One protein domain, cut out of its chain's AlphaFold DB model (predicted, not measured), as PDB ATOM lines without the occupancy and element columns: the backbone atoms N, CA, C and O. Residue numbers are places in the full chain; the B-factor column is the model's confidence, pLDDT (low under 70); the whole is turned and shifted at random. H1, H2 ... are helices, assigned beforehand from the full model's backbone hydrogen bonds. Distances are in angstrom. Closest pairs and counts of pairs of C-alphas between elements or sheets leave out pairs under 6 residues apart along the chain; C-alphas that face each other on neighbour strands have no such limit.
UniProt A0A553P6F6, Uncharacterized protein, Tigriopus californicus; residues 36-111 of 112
ATOM      1  N   TYR A  36       3.111  45.322 -10.611       65.31
ATOM      2  CA  TYR A  36       2.567  43.963 -10.714       65.31
ATOM      3  C   TYR A  36       3.343  43.104 -11.728       65.31
ATOM      4  O   TYR A  36       3.527  41.910 -11.516       65.31
ATOM      5  N   ALA A  37       3.882  43.735 -12.778       72.81
ATOM      6  CA  ALA A  37       4.783  43.130 -13.752       72.81
ATOM      7  C   ALA A  37       6.078  42.545 -13.149       72.81
ATOM      8  O   ALA A  37       6.502  41.476 -13.572       72.81
ATOM      9  N   ALA A  38       6.696  43.194 -12.159       74.00
ATOM     10  CA  ALA A  38       7.904  42.705 -11.494       74.00
ATOM     11  C   ALA A  38       7.611  41.489 -10.602       74.00
ATOM     12  O   ALA A  38       8.330  40.494 -10.669       74.00
ATOM     13  N   HIS A  39       6.518  41.519  -9.829       75.69
ATOM     14  CA  HIS A  39       6.094  40.354  -9.044       75.69
ATOM     15  C   HIS A  39       5.686  39.180  -9.936       75.69
ATOM     16  O   HIS A  39       6.080  38.045  -9.678       75.69
ATOM     17  N   PHE A  40       4.948  39.448 -11.013       78.88
ATOM     18  CA  PHE A  40       4.542  38.422 -11.968       78.88
ATOM     19  C   PHE A  40       5.740  37.844 -12.735       78.88
ATOM     20  O   PHE A  40       5.859  36.628 -12.860       78.88
ATOM     21  N   GLY A  41       6.664  38.694 -13.189       83.31
ATOM     22  CA  GLY A  41       7.894  38.270 -13.857       83.31
ATOM     23  C   GLY A  41       8.796  37.443 -12.940       83.31
ATOM     24  O   GLY A  41       9.315  36.412 -13.362       83.31
ATOM     25  N   GLY A  42       8.918  37.839 -11.669       79.44
ATOM     26  CA  GLY A  42       9.631  37.069 -10.650       79.44
ATOM     27  C   GLY A  42       8.974  35.718 -10.360       79.44
ATOM     28  O   GLY A  42       9.665  34.702 -10.332       79.44
ATOM     29  N   ALA A  43       7.645  35.677 -10.222       82.81
ATOM     30  CA  ALA A  43       6.898  34.437 -10.006       82.81
ATOM     31  C   ALA A  43       7.016  33.477 -11.201       82.81
ATOM     32  O   ALA A  43       7.272  32.288 -11.015       82.81
ATOM     33  N   LEU A  44       6.896  33.991 -12.428       85.19
ATOM     34  CA  LEU A  44       7.040  33.198 -13.648       85.19
ATOM     35  C   LEU A  44       8.481  32.700 -13.828       85.19
ATOM     36  O   LEU A  44       8.692  31.528 -14.130       85.19
ATOM     37  N   GLY A  45       9.474  33.561 -13.595       85.81
ATOM     38  CA  GLY A  45      10.887  33.190 -13.661       85.81
ATOM     39  C   GLY A  45      11.262  32.136 -12.618       85.81
ATOM     40  O   GLY A  45      11.921  31.152 -12.953       85.81
ATOM     41  N   GLY A  46      10.789  32.302 -11.381       81.88
ATOM     42  CA  GLY A  46      10.974  31.338 -10.297       81.88
ATOM     43  C   GLY A  46      10.277  30.004 -10.561       81.88
ATOM     44  O   GLY A  46      10.868  28.958 -10.309       81.88
ATOM     45  N   PHE A  47       9.070  30.013 -11.135       84.56
ATOM     46  CA  PHE A  47       8.365  28.795 -11.543       84.56
ATOM     47  C   PHE A  47       9.131  28.030 -12.632       84.56
ATOM     48  O   PHE A  47       9.371  26.832 -12.487       84.56
ATOM     49  N   LEU A  48       9.575  28.723 -13.687       85.12
ATOM     50  CA  LEU A  48      10.336  28.108 -14.780       85.12
ATOM     51  C   LEU A  48      11.652  27.498 -14.289       85.12
ATOM     52  O   LEU A  48      11.992  26.390 -14.690       85.12
ATOM     53  N   LEU A  49      12.371  28.195 -13.402       84.00
ATOM     54  CA  LEU A  49      13.619  27.693 -12.826       84.00
ATOM     55  C   LEU A  49      13.371  26.568 -11.806       84.00
ATOM     56  O   LEU A  49      14.126  25.601 -11.751       84.00
ATOM     57  N   GLY A  50      12.292  26.664 -11.026       81.81
ATOM     58  CA  GLY A  50      11.895  25.667 -10.035       81.81
ATOM     59  C   GLY A  50      11.635  24.302 -10.666       81.81
ATOM     60  O   GLY A  50      12.146  23.299 -10.176       81.81
ATOM     61  N   VAL A  51      10.946  24.264 -11.810       82.62
ATOM     62  CA  VAL A  51      10.705  23.025 -12.573       82.62
ATOM     63  C   VAL A  51      12.010  22.332 -13.005       82.62
ATOM     64  O   VAL A  51      12.028  21.113 -13.141       82.62
ATOM     65  N   LEU A  52      13.114  23.066 -13.173       80.06
ATOM     66  CA  LEU A  52      14.427  22.486 -13.504       80.06
ATOM     67  C   LEU A  52      15.158  21.918 -12.291       80.06
ATOM     68  O   LEU A  52      15.943  20.982 -12.421       80.06
ATOM     69  N   ILE A  53      14.940  22.522 -11.122       78.31
ATOM     70  CA  ILE A  53      15.616  22.154  -9.875       78.31
ATOM     71  C   ILE A  53      14.954  20.930  -9.234       78.31
ATOM     72  O   ILE A  53      15.637  20.154  -8.559       78.31
ATOM     73  N   LEU A  54      13.647  20.731  -9.445       79.19
ATOM     74  CA  LEU A  54      12.950  19.532  -8.985       79.19
ATOM     75  C   LEU A  54      13.474  18.305  -9.742       79.19
ATOM     76  O   LEU A  54      13.033  17.969 -10.835       79.19
ATOM     77  N   LYS A  55      14.442  17.629  -9.123       61.41
ATOM     78  CA  LYS A  55      15.013  16.379  -9.605       61.41
ATOM     79  C   LYS A  55      14.047  15.239  -9.286       61.41
ATOM     80  O   LYS A  55      13.869  14.900  -8.116       61.41
ATOM     81  N   ASN A  56      13.423  14.671 -10.313       70.62
ATOM     82  CA  ASN A  56      12.482  13.574 -10.132       70.62
ATOM     83  C   ASN A  56      13.190  12.259  -9.744       70.62
ATOM     84  O   ASN A  56      14.367  12.051 -10.057       70.62
ATOM     85  N   ILE A  57      12.472  11.385  -9.034       68.31
ATOM     86  CA  ILE A  57      12.969  10.084  -8.547       68.31
ATOM     87  C   ILE A  57      12.983   9.045  -9.685       68.31
ATOM     88  O   ILE A  57      13.842   8.166  -9.695       68.31
ATOM     89  N   GLU A  58      12.096   9.183 -10.678       72.25
ATOM     90  CA  GLU A  58      11.989   8.299 -11.845       72.25
ATOM     91  C   GLU A  58      11.833   9.138 -13.124       72.25
ATOM     92  O   GLU A  58      10.882   9.898 -13.262       72.25
ATOM     93  N   VAL A  59      12.807   9.074 -14.039       71.25
ATOM     94  CA  VAL A  59      12.877  10.003 -15.181       71.25
ATOM     95  C   VAL A  59      11.976   9.534 -16.319       71.25
ATOM     96  O   VAL A  59      12.298   8.589 -17.039       71.25
ATOM     97  N   GLU A  60      10.888  10.265 -16.537       80.19
ATOM     98  CA  GLU A  60       9.972  10.040 -17.650       80.19
ATOM     99  C   GLU A  60      10.319  10.902 -18.877       80.19
ATOM    100  O   GLU A  60      10.718  12.064 -18.776       80.19
ATOM    101  N   LYS A  61      10.113  10.368 -20.090       79.06
ATOM    102  CA  LYS A  61      10.512  11.043 -21.349       79.06
ATOM    103  C   LYS A  61       9.800  12.383 -21.597       79.06
ATOM    104  O   LYS A  61      10.300  13.211 -22.362       79.06
ATOM    105  N   TRP A  62       8.620  12.592 -21.012       82.81
ATOM    106  CA  TRP A  62       7.867  13.846 -21.140       82.81
ATOM    107  C   TRP A  62       8.458  14.965 -20.273       82.81
ATOM    108  O   TRP A  62       8.388  16.135 -20.651       82.81
ATOM    109  N   GLU A  63       9.110  14.609 -19.171       79.94
ATOM    110  CA  GLU A  63       9.705  15.546 -18.223       79.94
ATOM    111  C   GLU A  63      10.919  16.247 -18.833       79.94
ATOM    112  O   GLU A  63      11.036  17.468 -18.759       79.94
ATOM    113  N   THR A  64      11.758  15.504 -19.563       81.94
ATOM    114  CA  THR A  64      12.896  16.080 -20.295       81.94
ATOM    115  C   THR A  64      12.443  17.136 -21.304       81.94
ATOM    116  O   THR A  64      13.061  18.191 -21.423       81.94
ATOM    117  N   LYS A  65      11.334  16.898 -22.020       84.31
ATOM    118  CA  LYS A  65      10.794  17.885 -22.970       84.31
ATOM    119  C   LYS A  65      10.280  19.136 -22.259       84.31
ATOM    120  O   LYS A  65      10.466  20.245 -22.764       84.31
ATOM    121  N   LEU A  66       9.658  18.964 -21.097       86.50
ATOM    122  CA  LEU A  66       9.134  20.061 -20.289       86.50
ATOM    123  C   LEU A  66      10.280  20.911 -19.717       86.50
ATOM    124  O   LEU A  66      10.271  22.128 -19.890       86.50
ATOM    125  N   GLN A  67      11.322  20.283 -19.171       84.94
ATOM    126  CA  GLN A  67      12.527  20.963 -18.686       84.94
ATOM    127  C   GLN A  67      13.233  21.755 -19.795       84.94
ATOM    128  O   GLN A  67      13.556  22.929 -19.612       84.94
ATOM    129  N   VAL A  68      13.416  21.162 -20.981       86.06
ATOM    130  CA  VAL A  68      14.012  21.871 -22.128       86.06
ATOM    131  C   VAL A  68      13.163  23.079 -22.531       86.06
ATOM    132  O   VAL A  68      13.701  24.154 -22.794       86.06
ATOM    133  N   THR A  69      11.835  22.936 -22.527       86.75
ATOM    134  CA  THR A  69      10.917  24.040 -22.840       86.75
ATOM    135  C   THR A  69      11.024  25.163 -21.804       86.75
ATOM    136  O   THR A  69      11.123  26.329 -22.181       86.75
ATOM    137  N   CYS A  70      11.076  24.833 -20.510       87.19
ATOM    138  CA  CYS A  70      11.238  25.816 -19.438       87.19
ATOM    139  C   CYS A  70      12.570  26.571 -19.524       87.19
ATOM    140  O   CYS A  70      12.568  27.795 -19.387       87.19
ATOM    141  N   ILE A  71      13.680  25.878 -19.818       88.00
ATOM    142  CA  ILE A  71      14.990  26.515 -20.045       88.00
ATOM    143  C   ILE A  71      14.907  27.489 -21.212       88.00
ATOM    144  O   ILE A  71      15.299  28.643 -21.069       88.00
ATOM    145  N   LEU A  72      14.368  27.052 -22.352       90.75
ATOM    146  CA  LEU A  72      14.276  27.895 -23.544       90.75
ATOM    147  C   LEU A  72      13.462  29.163 -23.279       90.75
ATOM    148  O   LEU A  72      13.923  30.260 -23.592       90.75
ATOM    149  N   VAL A  73      12.282  29.032 -22.666       89.69
ATOM    150  CA  VAL A  73      11.418  30.180 -22.349       89.69
ATOM    151  C   VAL A  73      12.105  31.130 -21.366       89.69
ATOM    152  O   VAL A  73      12.087  32.344 -21.575       89.69
ATOM    153  N   TRP A  74      12.752  30.598 -20.328       88.62
ATOM    154  CA  TRP A  74      13.472  31.408 -19.346       88.62
ATOM    155  C   TRP A  74      14.651  32.159 -19.979       88.62
ATOM    156  O   TRP A  74      14.762  33.377 -19.825       88.62
ATOM    157  N   THR A  75      15.492  31.470 -20.756       89.44
ATOM    158  CA  THR A  75      16.656  32.072 -21.420       89.44
ATOM    159  C   THR A  75      16.244  33.143 -22.425       89.44
ATOM    160  O   THR A  75      16.859  34.207 -22.451       89.44
ATOM    161  N   LEU A  76      15.190  32.912 -23.217       91.44
ATOM    162  CA  LEU A  76      14.670  33.916 -24.152       91.44
ATOM    163  C   LEU A  76      14.132  35.151 -23.421       91.44
ATOM    164  O   LEU A  76      14.408  36.270 -23.847       91.44
ATOM    165  N   GLY A  77      13.417  34.962 -22.308       87.25
ATOM    166  CA  GLY A  77      12.917  36.067 -21.488       87.25
ATOM    167  C   GLY A  77      14.042  36.923 -20.902       87.25
ATOM    168  O   GLY A  77      13.996  38.151 -20.989       87.25
ATOM    169  N   VAL A  78      15.089  36.288 -20.364       87.31
ATOM    170  CA  VAL A  78      16.264  36.989 -19.821       87.31
ATOM    171  C   VAL A  78      17.045  37.697 -20.928       87.31
ATOM    172  O   VAL A  78      17.383  38.871 -20.781       87.31
ATOM    173  N   ALA A  79      17.292  37.028 -22.057       89.38
ATOM    174  CA  ALA A  79      17.984  37.625 -23.195       89.38
ATOM    175  C   ALA A  79      17.222  38.841 -23.741       89.38
ATOM    176  O   ALA A  79      17.822  39.889 -23.972       89.38
ATOM    177  N   PHE A  80      15.897  38.733 -23.878       87.50
ATOM    178  CA  PHE A  80      15.046  39.850 -24.272       87.50
ATOM    179  C   PHE A  80      15.148  41.014 -23.283       87.50
ATOM    180  O   PHE A  80      15.345  42.145 -23.714       87.50
ATOM    181  N   ALA A  81      15.083  40.757 -21.973       83.62
ATOM    182  CA  ALA A  81      15.202  41.804 -20.958       83.62
ATOM    183  C   ALA A  81      16.565  42.517 -21.007       83.62
ATOM    184  O   ALA A  81      16.614  43.745 -20.921       83.62
ATOM    185  N   ILE A  82      17.658  41.770 -21.196       85.88
ATOM    186  CA  ILE A  82      19.011  42.328 -21.333       85.88
ATOM    187  C   ILE A  82      19.112  43.188 -22.594       85.88
ATOM    188  O   ILE A  82      19.567  44.325 -22.514       85.88
ATOM    189  N   ILE A  83      18.668  42.677 -23.747       86.94
ATOM    190  CA  ILE A  83      18.696  43.418 -25.017       86.94
ATOM    191  C   ILE A  83      17.829  44.671 -24.913       86.94
ATOM    192  O   ILE A  83      18.259  45.749 -25.310       86.94
ATOM    193  N   PHE A  84      16.632  44.552 -24.343       80.38
ATOM    194  CA  PHE A  84      15.725  45.675 -24.144       80.38
ATOM    195  C   PHE A  84      16.356  46.755 -23.257       80.38
ATOM    196  O   PHE A  84      16.306  47.929 -23.609       80.38
ATOM    197  N   ASN A  85      17.018  46.368 -22.163       79.19
ATOM    198  CA  ASN A  85      17.731  47.298 -21.286       79.19
ATOM    199  C   ASN A  85      18.947  47.944 -21.981       79.19
ATOM    200  O   ASN A  85      19.125  49.157 -21.904       79.19
ATOM    201  N   ALA A  86      19.739  47.154 -22.713       80.00
ATOM    202  CA  ALA A  86      20.935  47.624 -23.410       80.00
ATOM    203  C   ALA A  86      20.608  48.566 -24.582       80.00
ATOM    204  O   ALA A  86      21.291  49.569 -24.779       80.00
ATOM    205  N   VAL A  87      19.557  48.267 -25.350       81.19
ATOM    206  CA  VAL A  87      19.125  49.074 -26.505       81.19
ATOM    207  C   VAL A  87      18.306  50.291 -26.064       81.19
ATOM    208  O   VAL A  87      18.402  51.354 -26.674       81.19
ATOM    209  N   GLY A  88      17.529  50.182 -24.985       65.00
ATOM    210  CA  GLY A  88      16.681  51.268 -24.489       65.00
ATOM    211  C   GLY A  88      17.432  52.432 -23.824       65.00
ATOM    212  O   GLY A  88      16.805  53.435 -23.484       65.00
ATOM    213  N   GLY A  89      18.754  52.334 -23.661       58.16
ATOM    214  CA  GLY A  89      19.576  53.200 -22.811       58.16
ATOM    215  C   GLY A  89      19.584  54.710 -23.089       58.16
ATOM    216  O   GLY A  89      20.216  55.424 -22.317       58.16
ATOM    217  N   THR A  90      18.923  55.247 -24.124       55.69
ATOM    218  CA  THR A  90      18.991  56.704 -24.403       55.69
ATOM    219  C   THR A  90      17.741  57.398 -24.964       55.69
ATOM    220  O   THR A  90      17.795  58.614 -25.127       55.69
ATOM    221  N   ALA A  91      16.610  56.726 -25.230       54.91
ATOM    222  CA  ALA A  91      15.496  57.425 -25.910       54.91
ATOM    223  C   ALA A  91      14.061  57.002 -25.559       54.91
ATOM    224  O   ALA A  91      13.139  57.776 -25.802       54.91
ATOM    225  N   ILE A  92      13.836  55.800 -25.018       58.09
ATOM    226  CA  ILE A  92      12.480  55.214 -24.967       58.09
ATOM    227  C   ILE A  92      11.819  55.374 -23.589       58.09
ATOM    228  O   ILE A  92      10.595  55.334 -23.479       58.09
ATOM    229  N   TYR A  93      12.600  55.593 -22.532       55.69
ATOM    230  CA  TYR A  93      12.064  55.683 -21.176       55.69
ATOM    231  C   TYR A  93      11.807  57.147 -20.773       55.69
ATOM    232  O   TYR A  93      12.729  57.963 -20.864       55.69
ATOM    233  N   PRO A  94      10.598  57.511 -20.288       57.19
ATOM    234  CA  PRO A  94      10.418  58.758 -19.543       57.19
ATOM    235  C   PRO A  94      11.343  58.754 -18.315       57.19
ATOM    236  O   PRO A  94      11.775  57.683 -17.882       57.19
ATOM    237  N   ARG A  95      11.675  59.932 -17.754       55.53
ATOM    238  CA  ARG A  95      12.558  60.005 -16.572       55.53
ATOM    239  C   ARG A  95      12.082  59.005 -15.521       55.53
ATOM    240  O   ARG A  95      10.932  59.075 -15.093       55.53
ATOM    241  N   THR A  96      12.970  58.102 -15.116       60.97
ATOM    242  CA  THR A  96      12.680  57.185 -14.022       60.97
ATOM    243  C   THR A  96      12.408  57.999 -12.764       60.97
ATOM    244  O   THR A  96      13.067  58.998 -12.470       60.97
ATOM    245  N   ASP A  97      11.437  57.548 -11.999       54.38
ATOM    246  CA  ASP A  97      11.009  58.033 -10.692       54.38
ATOM    247  C   ASP A  97      12.053  57.792  -9.589       54.38
ATOM    248  O   ASP A  97      11.744  57.910  -8.421       54.38
ATOM    249  N   TRP A  98      13.312  57.523  -9.936       54.34
ATOM    250  CA  TRP A  98      14.482  57.622  -9.052       54.34
ATOM    251  C   TRP A  98      15.334  58.858  -9.392       54.34
ATOM    252  O   TRP A  98      16.263  59.211  -8.668       54.34
ATOM    253  N   GLY A  99      14.999  59.555 -10.485       54.34
ATOM    254  CA  GLY A  99      15.635  60.786 -10.946       54.34
ATOM    255  C   GLY A  99      15.481  61.958  -9.978       54.34
ATOM    256  O   GLY A  99      16.373  62.796  -9.904       54.34
ATOM    257  N   TRP A 100      14.405  62.001  -9.184       54.56
ATOM    258  CA  TRP A 100      14.189  63.056  -8.184       54.56
ATOM    259  C   TRP A 100      15.201  63.002  -7.030       54.56
ATOM    260  O   TRP A 100      15.477  64.035  -6.431       54.56
ATOM    261  N   ILE A 101      15.808  61.841  -6.742       58.09
ATOM    262  CA  ILE A 101      16.882  61.725  -5.739       58.09
ATOM    263  C   ILE A 101      18.152  62.427  -6.242       58.09
ATOM    264  O   ILE A 101      18.810  63.155  -5.489       58.09
ATOM    265  N   TYR A 102      18.469  62.262  -7.529       55.22
ATOM    266  CA  TYR A 102      19.587  62.955  -8.170       55.22
ATOM    267  C   TYR A 102      19.293  64.445  -8.370       55.22
ATOM    268  O   TYR A 102      20.186  65.259  -8.162       55.22
ATOM    269  N   ASP A 103      18.051  64.815  -8.697       59.56
ATOM    270  CA  ASP A 103      17.638  66.213  -8.887       59.56
ATOM    271  C   ASP A 103      17.652  66.990  -7.553       59.56
ATOM    272  O   ASP A 103      18.217  68.079  -7.463       59.56
ATOM    273  N   CYS A 104      17.148  66.399  -6.462       56.78
ATOM    274  CA  CYS A 104      17.213  66.995  -5.122       56.78
ATOM    275  C   CYS A 104      18.646  67.094  -4.580       56.78
ATOM    276  O   CYS A 104      18.981  68.089  -3.935       56.78
ATOM    277  N   SER A 105      19.505  66.101  -4.846       56.22
ATOM    278  CA  SER A 105      20.928  66.199  -4.491       56.22
ATOM    279  C   SER A 105      21.626  67.280  -5.309       56.22
ATOM    280  O   SER A 105      22.327  68.109  -4.736       56.22
ATOM    281  N   TYR A 106      21.382  67.340  -6.620       55.53
ATOM    282  CA  TYR A 106      21.960  68.364  -7.486       55.53
ATOM    283  C   TYR A 106      21.552  69.767  -7.031       55.53
ATOM    284  O   TYR A 106      22.427  70.595  -6.793       55.53
ATOM    285  N   LYS A 107      20.256  69.998  -6.771       55.09
ATOM    286  CA  LYS A 107      19.751  71.284  -6.262       55.09
ATOM    287  C   LYS A 107      20.314  71.668  -4.895       55.09
ATOM    288  O   LYS A 107      20.511  72.851  -4.637       55.09
ATOM    289  N   ARG A 108      20.601  70.693  -4.025       57.31
ATOM    290  CA  ARG A 108      21.192  70.952  -2.703       57.31
ATOM    291  C   ARG A 108      22.693  71.254  -2.756       57.31
ATOM    292  O   ARG A 108      23.175  71.980  -1.893       57.31
ATOM    293  N   PHE A 109      23.416  70.744  -3.754       54.25
ATOM    294  CA  PHE A 109      24.825  71.085  -3.993       54.25
ATOM    295  C   PHE A 109      25.010  72.339  -4.859       54.25
ATOM    296  O   PHE A 109      26.041  72.996  -4.746       54.25
ATOM    297  N   SER A 110      24.030  72.709  -5.688       57.06
ATOM    298  CA  SER A 110      24.125  73.868  -6.586       57.06
ATOM    299  C   SER A 110      23.753  75.216  -5.953       57.06
ATOM    300  O   SER A 110      23.774  76.217  -6.658       57.06
ATOM    301  N   GLY A 111      23.452  75.268  -4.649       53.00
ATOM    302  CA  GLY A 111      23.476  76.509  -3.859       53.00
ATOM    303  C   GLY A 111      22.682  77.696  -4.423       53.00
ATOM    304  O   GLY A 111      23.196  78.813  -4.407       53.00
TER     305      GLY A 111
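Overview. This is residues 36 to 111 of the 112 residues of an uncharacterized protein of Tigriopus californicus (UniProt A0A553P6F6). A helical hairpin, H1 folding back into the longer H2, continues into an arm, residues 79 to 111, that sticks out and ends with the small helix H3. The printed part has 76 residues with three named helices, in the order H1, H2, H3, and is all helix. It is an extended rod of 70 by 22 by 18 A, with a radius of gyration of the C-alphas of 20.2 A.

Arrangement. H1, residues 36 to 53, touches H2, residues 61 to 87, with residues 45 to 52 alone. The closest C-alphas are those of Leu 48 and Cys 70, 5.3 A apart. This hairpin has a steep tilt of 39 degrees, opposite ways. H3, residues 99 to 109, is apart from both. Every O i to N i+4 pair is within hydrogen-bond range in H3, against 13 of 14 in H1 and 22 of 23 in H2.

Along the chain. H1 begins at C-alpha 36 (2.567, 43.963, -10.714) and is 25.4 A long. H2 is 39.3 A long. H3 is 15.5 A long and ends at C-alpha 109 (24.825, 71.085, -3.993).

Size, cuts and confidence. The C-alphas of Glu 58 and Gly 111, the two farthest apart, are 69.6 A apart. The printed part has no cut. The link from H2 to H3 is long. Residues 36, 55, 57 and 88 to 111 have pLDDT under 70.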